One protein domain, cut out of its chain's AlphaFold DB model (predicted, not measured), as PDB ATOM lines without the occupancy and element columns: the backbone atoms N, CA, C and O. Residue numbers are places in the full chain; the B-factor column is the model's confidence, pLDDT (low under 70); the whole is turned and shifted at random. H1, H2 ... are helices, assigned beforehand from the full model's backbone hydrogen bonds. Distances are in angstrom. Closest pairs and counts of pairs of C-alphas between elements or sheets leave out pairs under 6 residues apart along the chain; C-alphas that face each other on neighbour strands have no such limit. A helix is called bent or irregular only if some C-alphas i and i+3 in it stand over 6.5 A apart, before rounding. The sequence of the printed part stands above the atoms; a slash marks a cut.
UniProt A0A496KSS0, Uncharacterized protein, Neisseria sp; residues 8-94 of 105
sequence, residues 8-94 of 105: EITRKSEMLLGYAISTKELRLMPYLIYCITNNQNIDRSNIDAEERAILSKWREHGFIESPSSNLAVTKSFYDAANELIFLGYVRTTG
ATOM      1  N   GLU A   8     -27.791  26.665  19.010       95.19
ATOM      2  CA  GLU A   8     -27.740  27.903  18.246       95.19
ATOM      3  C   GLU A   8     -28.395  29.068  18.986       95.19
ATOM      4  O   GLU A   8     -27.828  30.157  19.006       95.19
ATOM      5  N   ILE A   9     -29.547  28.845  19.628       96.56
ATOM      6  CA  ILE A   9     -30.209  29.870  20.448       96.56
ATOM      7  C   ILE A   9     -29.331  30.216  21.650       96.56
ATOM      8  O   ILE A   9     -29.181  31.395  21.961       96.56
ATOM      9  N   THR A  10     -28.699  29.221  22.278       97.06
ATOM     10  CA  THR A  10     -27.741  29.439  23.368       97.06
ATOM     11  C   THR A  10     -26.593  30.336  22.911       97.06
ATOM     12  O   THR A  10     -26.428  31.424  23.462       97.06
ATOM     13  N   ARG A  11     -25.877  29.962  21.839       97.94
ATOM     14  CA  ARG A  11     -24.772  30.765  21.286       97.94
ATOM     15  C   ARG A  11     -25.227  32.169  20.889       97.94
ATOM     16  O   ARG A  11     -24.551  33.152  21.178       97.94
ATOM     17  N   LYS A  12     -26.393  32.287  20.246       97.88
ATOM     18  CA  LYS A  12     -26.943  33.585  19.838       97.88
ATOM     19  C   LYS A  12     -27.271  34.457  21.050       97.88
ATOM     20  O   LYS A  12     -26.993  35.651  21.025       97.88
ATOM     21  N   SER A  13     -27.811  33.875  22.120       98.00
ATOM     22  CA  SER A  13     -28.097  34.612  23.352       98.00
ATOM     23  C   SER A  13     -26.828  35.102  24.047       98.00
ATOM     24  O   SER A  13     -26.787  36.254  24.461       98.00
ATOM     25  N   GLU A  14     -25.758  34.304  24.065       98.12
ATOM     26  CA  GLU A  14     -24.458  34.738  24.589       98.12
ATOM     27  C   GLU A  14     -23.905  35.927  23.800       98.12
ATOM     28  O   GLU A  14     -23.461  36.904  24.395       98.12
ATOM     29  N   MET A  15     -23.998  35.885  22.468       98.00
ATOM     30  CA  MET A  15     -23.543  36.980  21.606       98.00
ATOM     31  C   MET A  15     -24.351  38.271  21.788       98.00
ATOM     32  O   MET A  15     -23.777  39.355  21.769       98.00
ATOM     33  N   LEU A  16     -25.678  38.168  21.912       98.12
ATOM     34  CA  LEU A  16     -26.571  39.333  21.918       98.12
ATOM     35  C   LEU A  16     -26.810  39.909  23.318       98.12
ATOM     36  O   LEU A  16     -27.020  41.110  23.455       98.12
ATOM     37  N   LEU A  17     -26.811  39.056  24.344       97.69
ATOM     38  CA  LEU A  17     -27.171  39.407  25.723       97.69
ATOM     39  C   LEU A  17     -25.992  39.294  26.695       97.69
ATOM     40  O   LEU A  17     -26.111  39.700  27.849       97.69
ATOM     41  N   GLY A  18     -24.862  38.734  26.255       97.69
ATOM     42  CA  GLY A  18     -23.689  38.503  27.097       97.69
ATOM     43  C   GLY A  18     -23.808  37.289  28.023       97.69
ATOM     44  O   GLY A  18     -22.940  37.097  28.871       97.69
ATOM     45  N   TYR A  19     -24.865  36.475  27.898       98.06
ATOM     46  CA  TYR A  19     -25.031  35.242  28.670       98.06
ATOM     47  C   TYR A  19     -25.970  34.238  27.982       98.06
ATOM     48  O   TYR A  19     -26.845  34.611  27.201       98.06
ATOM     49  N   ALA A  20     -25.824  32.956  28.327       97.88
ATOM     50  CA  ALA A  20     -26.705  31.885  27.874       97.88
ATOM     51  C   ALA A  20     -28.069  31.942  28.578       97.88
ATOM     52  O   ALA A  20     -28.154  31.786  29.801       97.88
ATOM     53  N   ILE A  21     -29.146  32.147  27.819       98.00
ATOM     54  CA  ILE A  21     -30.502  32.172  28.384       98.00
ATOM     55  C   ILE A  21     -31.018  30.767  28.704       98.00
ATOM     56  O   ILE A  21     -30.671  29.779  28.058       98.00
ATOM     57  N   SER A  22     -31.929  30.684  29.667       97.94
ATOM     58  CA  SER A  22     -32.706  29.473  29.928       97.94
ATOM     59  C   SER A  22     -33.876  29.299  28.947       97.94
ATOM     60  O   SER A  22     -34.370  30.248  28.334       97.94
ATOM     61  N   THR A  23     -34.422  28.081  28.871       97.12
ATOM     62  CA  THR A  23     -35.688  27.814  28.159       97.12
ATOM     63  C   THR A  23     -36.840  28.676  28.691       97.12
ATOM     64  O   THR A  23     -37.739  29.035  27.935       97.12
ATOM     65  N   LYS A  24     -36.836  29.015  29.986       97.38
ATOM     66  CA  LYS A  24     -37.893  29.824  30.604       97.38
ATOM     67  C   LYS A  24     -37.773  31.299  30.225       97.38
ATOM     68  O   LYS A  24     -38.778  31.900  29.866       97.38
ATOM     69  N   GLU A  25     -36.554  31.835  30.157       98.25
ATOM     70  CA  GLU A  25     -36.286  33.156  29.566       98.25
ATOM     71  C   GLU A  25     -36.766  33.226  28.114       98.25
ATOM     72  O   GLU A  25     -37.530  34.124  27.767       98.25
ATOM     73  N   LEU A  26     -36.402  32.232  27.293       98.06
ATOM     74  CA  LEU A  26     -36.847  32.144  25.898       98.06
ATOM     75  C   LEU A  26     -38.380  32.158  25.783       98.06
ATOM     76  O   LEU A  26     -38.934  32.745  24.855       98.06
ATOM     77  N   ARG A  27     -39.073  31.504  26.723       96.88
ATOM     78  CA  ARG A  27     -40.540  31.428  26.744       96.88
ATOM     79  C   ARG A  27     -41.224  32.680  27.269       96.88
ATOM     80  O   ARG A  27     -42.351  32.943  26.856       96.88
ATOM     81  N   LEU A  28     -40.548  33.447  28.117       97.50
ATOM     82  CA  LEU A  28     -41.063  34.697  28.662       97.50
ATOM     83  C   LEU A  28     -40.930  35.863  27.668       97.50
ATOM     84  O   LEU A  28     -41.775  36.757  27.660       97.50
ATOM     85  N   MET A  29     -39.921  35.842  26.789       97.81
ATOM     86  CA  MET A  29     -39.685  36.902  25.796       97.81
ATOM     87  C   MET A  29     -40.924  37.239  24.934       97.81
ATOM     88  O   MET A  29     -41.253  38.420  24.847       97.81
ATOM     89  N   PRO A  30     -41.683  36.284  24.349       97.25
ATOM     90  CA  PRO A  30     -42.913  36.607  23.617       97.25
ATOM     91  C   PRO A  30     -43.951  37.385  24.434       97.25
ATOM     92  O   PRO A  30     -44.601  38.279  23.894       97.25
ATOM     93  N   TYR A  31     -44.110  37.058  25.720       96.88
ATOM     94  CA  TYR A  31     -45.049  37.764  26.592       96.88
ATOM     95  C   TYR A  31     -44.566  39.186  26.892       96.88
ATOM     96  O   TYR A  31     -45.351  40.126  26.802       96.88
ATOM     97  N   LEU A  32     -43.262  39.367  27.128       97.06
ATOM     98  CA  LEU A  32     -42.658  40.694  27.245       97.06
ATOM     99  C   LEU A  32     -42.932  41.549  25.994       97.06
ATOM    100  O   LEU A  32     -43.401  42.681  26.115       97.06
ATOM    101  N   ILE A  33     -42.673  41.008  24.796       97.81
ATOM    102  CA  ILE A  33     -42.909  41.718  23.528       97.81
ATOM    103  C   ILE A  33     -44.393  42.060  23.355       97.81
ATOM    104  O   ILE A  33     -44.714  43.178  22.945       97.81
ATOM    105  N   TYR A  34     -45.301  41.144  23.706       97.19
ATOM    106  CA  TYR A  34     -46.740  41.413  23.712       97.19
ATOM    107  C   TYR A  34     -47.092  42.601  24.620       97.19
ATOM    108  O   TYR A  34     -47.732  43.539  24.149       97.19
ATOM    109  N   CYS A  35     -46.637  42.606  25.877       96.88
ATOM    110  CA  CYS A  35     -46.924  43.691  26.818       96.88
ATOM    111  C   CYS A  35     -46.441  45.047  26.286       96.88
ATOM    112  O   CYS A  35     -47.227  45.991  26.213       96.88
ATOM    113  N   ILE A  36     -45.186  45.129  25.833       95.56
ATOM    114  CA  ILE A  36     -44.594  46.381  25.334       95.56
ATOM    115  C   ILE A  36     -45.352  46.902  24.107       95.56
ATOM    116  O   ILE A  36     -45.688  48.080  24.037       95.56
ATOM    117  N   THR A  37     -45.657  46.031  23.142       96.50
ATOM    118  CA  THR A  37     -46.315  46.438  21.885       96.50
ATOM    119  C   THR A  37     -47.793  46.784  22.050       96.50
ATOM    120  O   THR A  37     -48.333  47.531  21.240       96.50
ATOM    121  N   ASN A  38     -48.441  46.296  23.112       96.12
ATOM    122  CA  ASN A  38     -49.835  46.609  23.437       96.12
ATOM    123  C   ASN A  38     -49.961  47.674  24.540       96.12
ATOM    124  O   ASN A  38     -51.053  47.880  25.066       96.12
ATOM    125  N   ASN A  39     -48.862  48.361  24.875       89.81
ATOM    126  CA  ASN A  39     -48.806  49.414  25.890       89.81
ATOM    127  C   ASN A  39     -49.336  48.954  27.267       89.81
ATOM    128  O   ASN A  39     -50.085  49.664  27.940       89.81
ATOM    129  N   GLN A  40     -48.962  47.734  27.664       92.81
ATOM    130  CA  GLN A  40     -49.328  47.093  28.926       92.81
ATOM    131  C   GLN A  40     -48.092  46.849  29.802       92.81
ATOM    132  O   GLN A  40     -46.997  46.576  29.310       92.81
ATOM    133  N   ASN A  41     -48.285  46.884  31.122       95.81
ATOM    134  CA  ASN A  41     -47.300  46.372  32.076       95.81
ATOM    135  C   ASN A  41     -47.418  44.847  32.193       95.81
ATOM    136  O   ASN A  41     -48.450  44.267  31.850       95.81
ATOM    137  N   ILE A  42     -46.394  44.201  32.748       94.50
ATOM    138  CA  ILE A  42     -46.483  42.782  33.088       94.50
ATOM    139  C   ILE A  42     -47.431  42.609  34.275       94.50
ATOM    140  O   ILE A  42     -47.184  43.112  35.377       94.50
ATOM    141  N   ASP A  43     -48.503  41.855  34.048       92.31
ATOM    142  CA  ASP A  43     -49.428  41.446  35.096       92.31
ATOM    143  C   ASP A  43     -48.773  40.394  36.005       92.31
ATOM    144  O   ASP A  43     -48.332  39.336  35.549       92.31
ATOM    145  N   ARG A  44     -48.730  40.683  37.310       87.81
ATOM    146  CA  ARG A  44     -48.156  39.796  38.332       87.81
ATOM    147  C   ARG A  44     -48.931  38.489  38.494       87.81
ATOM    148  O   ARG A  44     -48.345  37.524  38.971       87.81
ATOM    149  N   SER A  45     -50.214  38.465  38.134       91.25
ATOM    150  CA  SER A  45     -51.048  37.259  38.174       91.25
ATOM    151  C   SER A  45     -50.726  36.274  37.045       91.25
ATOM    152  O   SER A  45     -50.982  35.082  37.190       91.25
ATOM    153  N   ASN A  46     -50.088  36.752  35.970       89.88
ATOM    154  CA  ASN A  46     -49.713  35.952  34.804       89.88
ATOM    155  C   ASN A  46     -48.291  35.379  34.878       89.88
ATOM    156  O   ASN A  46     -47.861  34.749  33.916       89.88
ATOM    157  N   ILE A  47     -47.552  35.619  35.969       93.88
ATOM    158  CA  ILE A  47     -46.162  35.168  36.107       93.88
ATOM    159  C   ILE A  47     -45.894  34.440  37.424       93.88
ATOM    160  O   ILE A  47     -46.394  34.811  38.493       93.88
ATOM    161  N   ASP A  48     -45.033  33.432  37.371       96.12
ATOM    162  CA  ASP A  48     -44.598  32.673  38.542       96.12
ATOM    163  C   ASP A  48     -43.345  33.262  39.227       96.12
ATOM    164  O   ASP A  48     -42.866  34.356  38.911       96.12
ATOM    165  N   ALA A  49     -42.846  32.579  40.263       96.31
ATOM    166  CA  ALA A  49     -41.690  33.040  41.034       96.31
ATOM    167  C   ALA A  49     -40.381  33.040  40.231       96.31
ATOM    168  O   ALA A  49     -39.547  33.923  40.433       96.31
ATOM    169  N   GLU A  50     -40.209  32.090  39.314       96.94
ATOM    170  CA  GLU A  50     -39.017  32.002  38.475       96.94
ATOM    171  C   GLU A  50     -39.048  33.075  37.383       96.94
ATOM    172  O   GLU A  50     -38.038  33.724  37.125       96.94
ATOM    173  N   GLU A  51     -40.215  33.339  36.793       97.56
ATOM    174  CA  GLU A  51     -40.394  34.435  35.836       97.56
ATOM    175  C   GLU A  51     -40.161  35.794  36.497       97.56
ATOM    176  O   GLU A  51     -39.500  36.656  35.920       97.56
ATOM    177  N   ARG A  52     -40.595  35.982  37.750       96.31
ATOM    178  CA  ARG A  52     -40.237  37.181  38.525       96.31
ATOM    179  C   ARG A  52     -38.726  37.330  38.710       96.31
ATOM    180  O   ARG A  52     -38.223  38.448  38.595       96.31
ATOM    181  N   ALA A  53     -38.007  36.240  38.974       97.56
ATOM    182  CA  ALA A  53     -36.549  36.272  39.089       97.56
ATOM    183  C   ALA A  53     -35.885  36.646  37.752       97.56
ATOM    184  O   ALA A  53     -34.969  37.465  37.729       97.56
ATOM    185  N   ILE A  54     -36.404  36.126  36.635       98.25
ATOM    186  CA  ILE A  54     -35.961  36.494  35.284       98.25
ATOM    187  C   ILE A  54     -36.164  37.991  35.021       98.25
ATOM    188  O   ILE A  54     -35.247  38.658  34.549       98.25
ATOM    189  N   LEU A  55     -37.328  38.547  35.364       97.81
ATOM    190  CA  LEU A  55     -37.587  39.979  35.187       97.81
ATOM    191  C   LEU A  55     -36.667  40.844  36.059       97.81
ATOM    192  O   LEU A  55     -36.222  41.897  35.603       97.81
ATOM    193  N   SER A  56     -36.351  40.410  37.288       97.00
ATOM    194  CA  SER A  56     -35.363  41.111  38.125       97.00
ATOM    195  C   SER A  56     -33.988  41.098  37.473       97.00
ATOM    196  O   SER A  56     -33.380  42.157  37.344       97.00
ATOM    197  N   LYS A  57     -33.548  39.938  36.974       97.75
ATOM    198  CA  LYS A  57     -32.288  39.792  36.241       97.75
ATOM    199  C   LYS A  57     -32.238  40.717  35.025       97.75
ATOM    200  O   LYS A  57     -31.279  41.461  34.867       97.75
ATOM    201  N   TRP A  58     -33.268  40.733  34.178       98.38
ATOM    202  CA  TRP A  58     -33.299  41.627  33.013       98.38
ATOM    203  C   TRP A  58     -33.243  43.103  33.411       98.38
ATOM    204  O   TRP A  58     -32.560  43.888  32.757       98.38
ATOM    205  N   ARG A  59     -33.897  43.486  34.511       97.69
ATOM    206  CA  ARG A  59     -33.793  44.843  35.056       97.69
ATOM    207  C   ARG A  59     -32.384  45.155  35.567       97.69
ATOM    208  O   ARG A  59     -31.870  46.229  35.289       97.69
ATOM    209  N   GLU A  60     -31.753  44.234  36.290       97.19
ATOM    210  CA  GLU A  60     -30.381  44.381  36.805       97.19
ATOM    211  C   GLU A  60     -29.348  44.501  35.676       97.19
ATOM    212  O   GLU A  60     -28.392  45.259  35.794       97.19
ATOM    213  N   HIS A  61     -29.588  43.825  34.552       97.12
ATOM    214  CA  HIS A  61     -28.811  43.975  33.320       97.12
ATOM    215  C   HIS A  61     -29.126  45.262  32.531       97.12
ATOM    216  O   HIS A  61     -28.487  45.523  31.512       97.12
ATOM    217  N   GLY A  62     -30.102  46.069  32.962       97.69
ATOM    218  CA  GLY A  62     -30.509  47.297  32.272       97.69
ATOM    219  C   GLY A  62     -31.271  47.053  30.967       97.69
ATOM    220  O   GLY A  62     -31.314  47.921  30.102       97.69
ATOM    221  N   PHE A  63     -31.851  45.867  30.786       98.31
ATOM    222  CA  PHE A  63     -32.602  45.515  29.581       98.31
ATOM    223  C   PHE A  63     -34.029  46.059  29.597       98.31
ATOM    224  O   PHE A  63     -34.559  46.445  28.553       98.31
ATOM    225  N   ILE A  64     -34.640  46.075  30.784       97.88
ATOM    226  CA  ILE A  64     -35.994  46.574  31.023       97.88
ATOM    227  C   ILE A  64     -36.034  47.474  32.255       97.88
ATOM    228  O   ILE A  64     -35.252  47.301  33.189       97.88
ATOM    229  N   GLU A  65     -37.020  48.361  32.303       96.50
ATOM    230  CA  GLU A  65     -37.337  49.156  33.488       96.50
ATOM    231  C   GLU A  65     -38.765  48.895  33.959       96.50
ATOM    232  O   GLU A  65     -39.662  48.627  33.165       96.50
ATOM    233  N   SER A  66     -38.951  48.967  35.277       88.75
ATOM    234  CA  SER A  66     -40.243  48.946  35.972       88.75
ATOM    235  C   SER A  66     -41.294  47.965  35.404       88.75
ATOM    236  O   SER A  66     -42.360  48.389  34.958       88.75
ATOM    237  N   PRO A  67     -41.068  46.636  35.494       85.31
ATOM    238  CA  PRO A  67     -41.888  45.630  34.803       85.31
ATOM    239  C   PRO A  67     -43.393  45.699  35.097       85.31
ATOM    240  O   PRO A  67     -44.211  45.364  34.246       85.31
ATOM    241  N   SER A  68     -43.760  46.138  36.305       88.38
ATOM    242  CA  SER A  68     -45.151  46.260  36.751       88.38
ATOM    243  C   SER A  68     -45.697  47.695  36.742       88.38
ATOM    244  O   SER A  68     -46.792  47.904  37.253       88.38
ATOM    245  N   SER A  69     -44.943  48.692  36.263       89.31
ATOM    246  CA  SER A  69     -45.354  50.105  36.277       89.31
ATOM    247  C   SER A  69     -44.515  50.950  35.312       89.31
ATOM    248  O   SER A  69     -43.435  51.381  35.687       89.31
ATOM    249  N   ASN A  70     -45.039  51.273  34.131       91.25
ATOM    250  CA  ASN A  70     -44.306  51.928  33.038       91.25
ATOM    251  C   ASN A  70     -43.170  51.045  32.508       91.25
ATOM    252  O   ASN A  70     -42.010  51.453  32.493       91.25
ATOM    253  N   LEU A  71     -43.520  49.822  32.103       95.75
ATOM    254  CA  LEU A  71     -42.588  48.898  31.469       95.75
ATOM    255  C   LEU A  71     -41.903  49.569  30.269       95.75
ATOM    256  O   LEU A  71     -42.560  49.931  29.293       95.75
ATOM    257  N   ALA A  72     -40.580  49.676  30.333       96.38
ATOM    258  CA  ALA A  72     -39.745  50.138  29.230       96.38
ATOM    259  C   ALA A  72     -38.696  49.079  28.876       96.38
ATOM    260  O   ALA A  72     -38.359  48.224  29.695       96.38
ATOM    261  N   VAL A  73     -38.188  49.136  27.644       98.06
ATOM    262  CA  VAL A  73     -37.204  48.191  27.107       98.06
ATOM    263  C   VAL A  73     -36.140  48.931  26.309       98.06
ATOM    264  O   VAL A  73     -36.444  49.913  25.629       98.06
ATOM    265  N   THR A  74     -34.901  48.451  26.337       98.31
ATOM    266  CA  THR A  74     -33.869  48.960  25.430       98.31
ATOM    267  C   THR A  74     -34.072  48.416  24.016       98.31
ATOM    268  O   THR A  74     -34.521  47.285  23.817       98.31
ATOM    269  N   LYS A  75     -33.706  49.206  23.000       98.06
ATOM    270  CA  LYS A  75     -33.794  48.776  21.596       98.06
ATOM    271  C   LYS A  75     -32.949  47.525  21.327       98.06
ATOM    272  O   LYS A  75     -33.435  46.597  20.691       98.06
ATOM    273  N   SER A  76     -31.738  47.461  21.881       98.12
ATOM    274  CA  SER A  76     -30.855  46.297  21.747       98.12
ATOM    275  C   SER A  76     -31.463  45.029  22.346       98.12
ATOM    276  O   SER A  76     -31.416  43.981  21.707       98.12
ATOM    277  N   PHE A  77     -32.081  45.111  23.530       98.50
ATOM    278  CA  PHE A  77     -32.749  43.951  24.117       98.50
ATOM    279  C   PHE A  77     -34.004  43.552  23.340       98.50
ATOM    280  O   PHE A  77     -34.240  42.364  23.135       98.50
ATOM    281  N   TYR A  78     -34.788  44.524  22.866       98.50
ATOM    282  CA  TYR A  78     -35.954  44.261  22.024       98.50
ATOM    283  C   TYR A  78     -35.571  43.520  20.735       98.50
ATOM    284  O   TYR A  78     -36.211  42.530  20.376       98.50
ATOM    285  N   ASP A  79     -34.512  43.967  20.058       98.56
ATOM    286  CA  ASP A  79     -34.024  43.347  18.825       98.56
ATOM    287  C   ASP A  79     -33.472  41.940  19.103       98.56
ATOM    288  O   ASP A  79     -33.820  40.986  18.404       98.56
ATOM    289  N   ALA A  80     -32.706  41.775  20.187       98.50
ATOM    290  CA  ALA A  80     -32.204  40.473  20.611       98.50
ATOM    291  C   ALA A  80     -33.330  39.490  20.966       98.50
ATOM    292  O   ALA A  80     -33.298  38.332  20.551       98.50
ATOM    293  N   ALA A  81     -34.350  39.938  21.699       98.31
ATOM    294  CA  ALA A  81     -35.502  39.116  22.039       98.31
ATOM    295  C   ALA A  81     -36.253  38.660  20.779       98.31
ATOM    296  O   ALA A  81     -36.594  37.485  20.674       98.31
ATOM    297  N   ASN A  82     -36.469  39.547  19.801       98.38
ATOM    298  CA  ASN A  82     -37.129  39.180  18.545       98.38
ATOM    299  C   ASN A  82     -36.311  38.182  17.715       98.38
ATOM    300  O   ASN A  82     -36.892  37.234  17.190       98.38
ATOM    301  N   GLU A  83     -34.986  38.331  17.655       97.94
ATOM    302  CA  GLU A  83     -34.102  37.358  16.999       97.94
ATOM    303  C   GLU A  83     -34.228  35.974  17.657       97.94
ATOM    304  O   GLU A  83     -34.485  34.965  16.997       97.94
ATOM    305  N   LEU A  84     -34.139  35.907  18.988       97.88
ATOM    306  CA  LEU A  84     -34.247  34.646  19.727       97.88
ATOM    307  C   LEU A  84     -35.649  34.024  19.604       97.88
ATOM    308  O   LEU A  84     -35.775  32.801  19.474       97.88
ATOM    309  N   ILE A  85     -36.702  34.847  19.576       97.06
ATOM    310  CA  ILE A  85     -38.069  34.406  19.279       97.06
ATOM    311  C   ILE A  85     -38.140  33.834  17.864       97.06
ATOM    312  O   ILE A  85     -38.672  32.740  17.693       97.06
ATOM    313  N   PHE A  86     -37.595  34.509  16.852       96.25
ATOM    314  CA  PHE A  86     -37.607  34.011  15.477       96.25
ATOM    315  C   PHE A  86     -36.965  32.621  15.392       96.25
ATOM    316  O   PHE A  86     -37.596  31.671  14.914       96.25
ATOM    317  N   LEU A  87     -35.768  32.464  15.962       94.69
ATOM    318  CA  LEU A  87     -35.060  31.185  15.993       94.69
ATOM    319  C   LEU A  87     -35.853  30.111  16.755       94.69
ATOM    320  O   LEU A  87     -35.979  28.990  16.263       94.69
ATOM    321  N   GLY A  88     -36.404  30.438  17.929       94.12
ATOM    322  CA  GLY A  88     -37.061  29.484  18.829       94.12
ATOM    323  C   GLY A  88     -38.528  29.174  18.523       94.12
ATOM    324  O   GLY A  88     -39.031  28.131  18.957       94.12
ATOM    325  N   TYR A  89     -39.222  30.045  17.790       93.25
ATOM    326  CA  TYR A  89     -40.671  29.977  17.569       93.25
ATOM    327  C   TYR A  89     -41.066  29.936  16.098       93.25
ATOM    328  O   TYR A  89     -42.025  29.241  15.769       93.25
ATOM    329  N   VAL A  90     -40.378  30.668  15.222       90.56
ATOM    330  CA  VAL A  90     -40.752  30.775  13.804       90.56
ATOM    331  C   VAL A  90     -40.016  29.715  12.999       90.56
ATOM    332  O   VAL A  90     -40.640  28.839  12.399       90.56
ATOM    333  N   ARG A  91     -38.685  29.717  13.063       87.50
ATOM    334  CA  ARG A  91     -37.855  28.777  12.310       87.50
ATOM    335  C   ARG A  91     -38.047  27.330  12.753       87.50
ATOM    336  O   ARG A  91     -38.272  26.461  11.919       87.50
ATOM    337  N   THR A  92     -38.048  27.057  14.058       84.06
ATOM    338  CA  THR A  92     -38.257  25.695  14.598       84.06
ATOM    339  C   THR A  92     -39.643  25.116  14.308       84.06
ATOM    340  O   THR A  92     -39.836  23.908  14.456       84.06
ATOM    341  N   THR A  93     -40.619  25.952  13.939       82.00
ATOM    342  CA  THR A  93     -41.964  25.516  13.537       82.00
ATOM    343  C   THR A  93     -42.147  25.491  12.020       82.00
ATOM    344  O   THR A  93     -43.257  25.237  11.557       82.00
ATOM    345  N   GLY A  94     -41.081  25.735  11.246       79.12
ATOM    346  CA  GLY A  94     -41.126  25.749   9.784       79.12
ATOM    347  C   GLY A  94     -41.924  26.917   9.203       79.12
ATOM    348  O   GLY A  94     -42.344  26.849   8.057       79.12
TER     349      GLY A  94
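What this domain is: This is residues 8 to 94 of the 105 residues of an uncharacterized protein of Neisseria sp (UniProt A0A496KSS0). The longest helix, H4, has H1 side by side with it; H2 crosses H4, and H3 crosses the early part of H2. The printed part has 87 residues with four named helices, in the order H1 to H4 along the chain, and no named strand; the 56 residues in named elements are in helices, the class is all helix, and the whole is compact, with a radius of gyration of the C-alphas of 12.3 A and spans of 33 by 26 by 25 A.

How they stand to each other: Start at H4, residues 75 to 93, with a kink of 25 degrees near residue 87; it is only just irregular, C-alphas 88 and 91 being 6.6 A apart. H1, residues 8 to 17, touches it, closest C-alphas Leu 16 and Ala 80 at 5.9 A, at a shallow tilt of 7 degrees, opposite ways. H2, residues 23 to 37, touches H4, closest C-alphas Met 29 and Ala 81 at 6.0 A, at a steep tilt of 62 degrees. With residues 24 to 28 alone H2 touches H3, residues 49 to 60, closest C-alphas Glu 25 and Ile 54 at 6.6 A. H1 and H3 are apart. Every O i to N i+4 pair is within hydrogen-bond range in H1 and H3, 9 of 11 in H2, 12 of 15 in H4.

Where its parts are: Find C-alpha 8 at (-27.740, 27.903, 18.246), where H1 begins; H4 runs 25.9 A to C-alpha 93 at (-41.964, 25.516, 13.537), H2 22.3 A, H3 16.6 A.

The domain as a whole: The printed part has no cut; the links H2 to H3 and H3 to H4 are long, and no printed residue is under 70 in pLDDT.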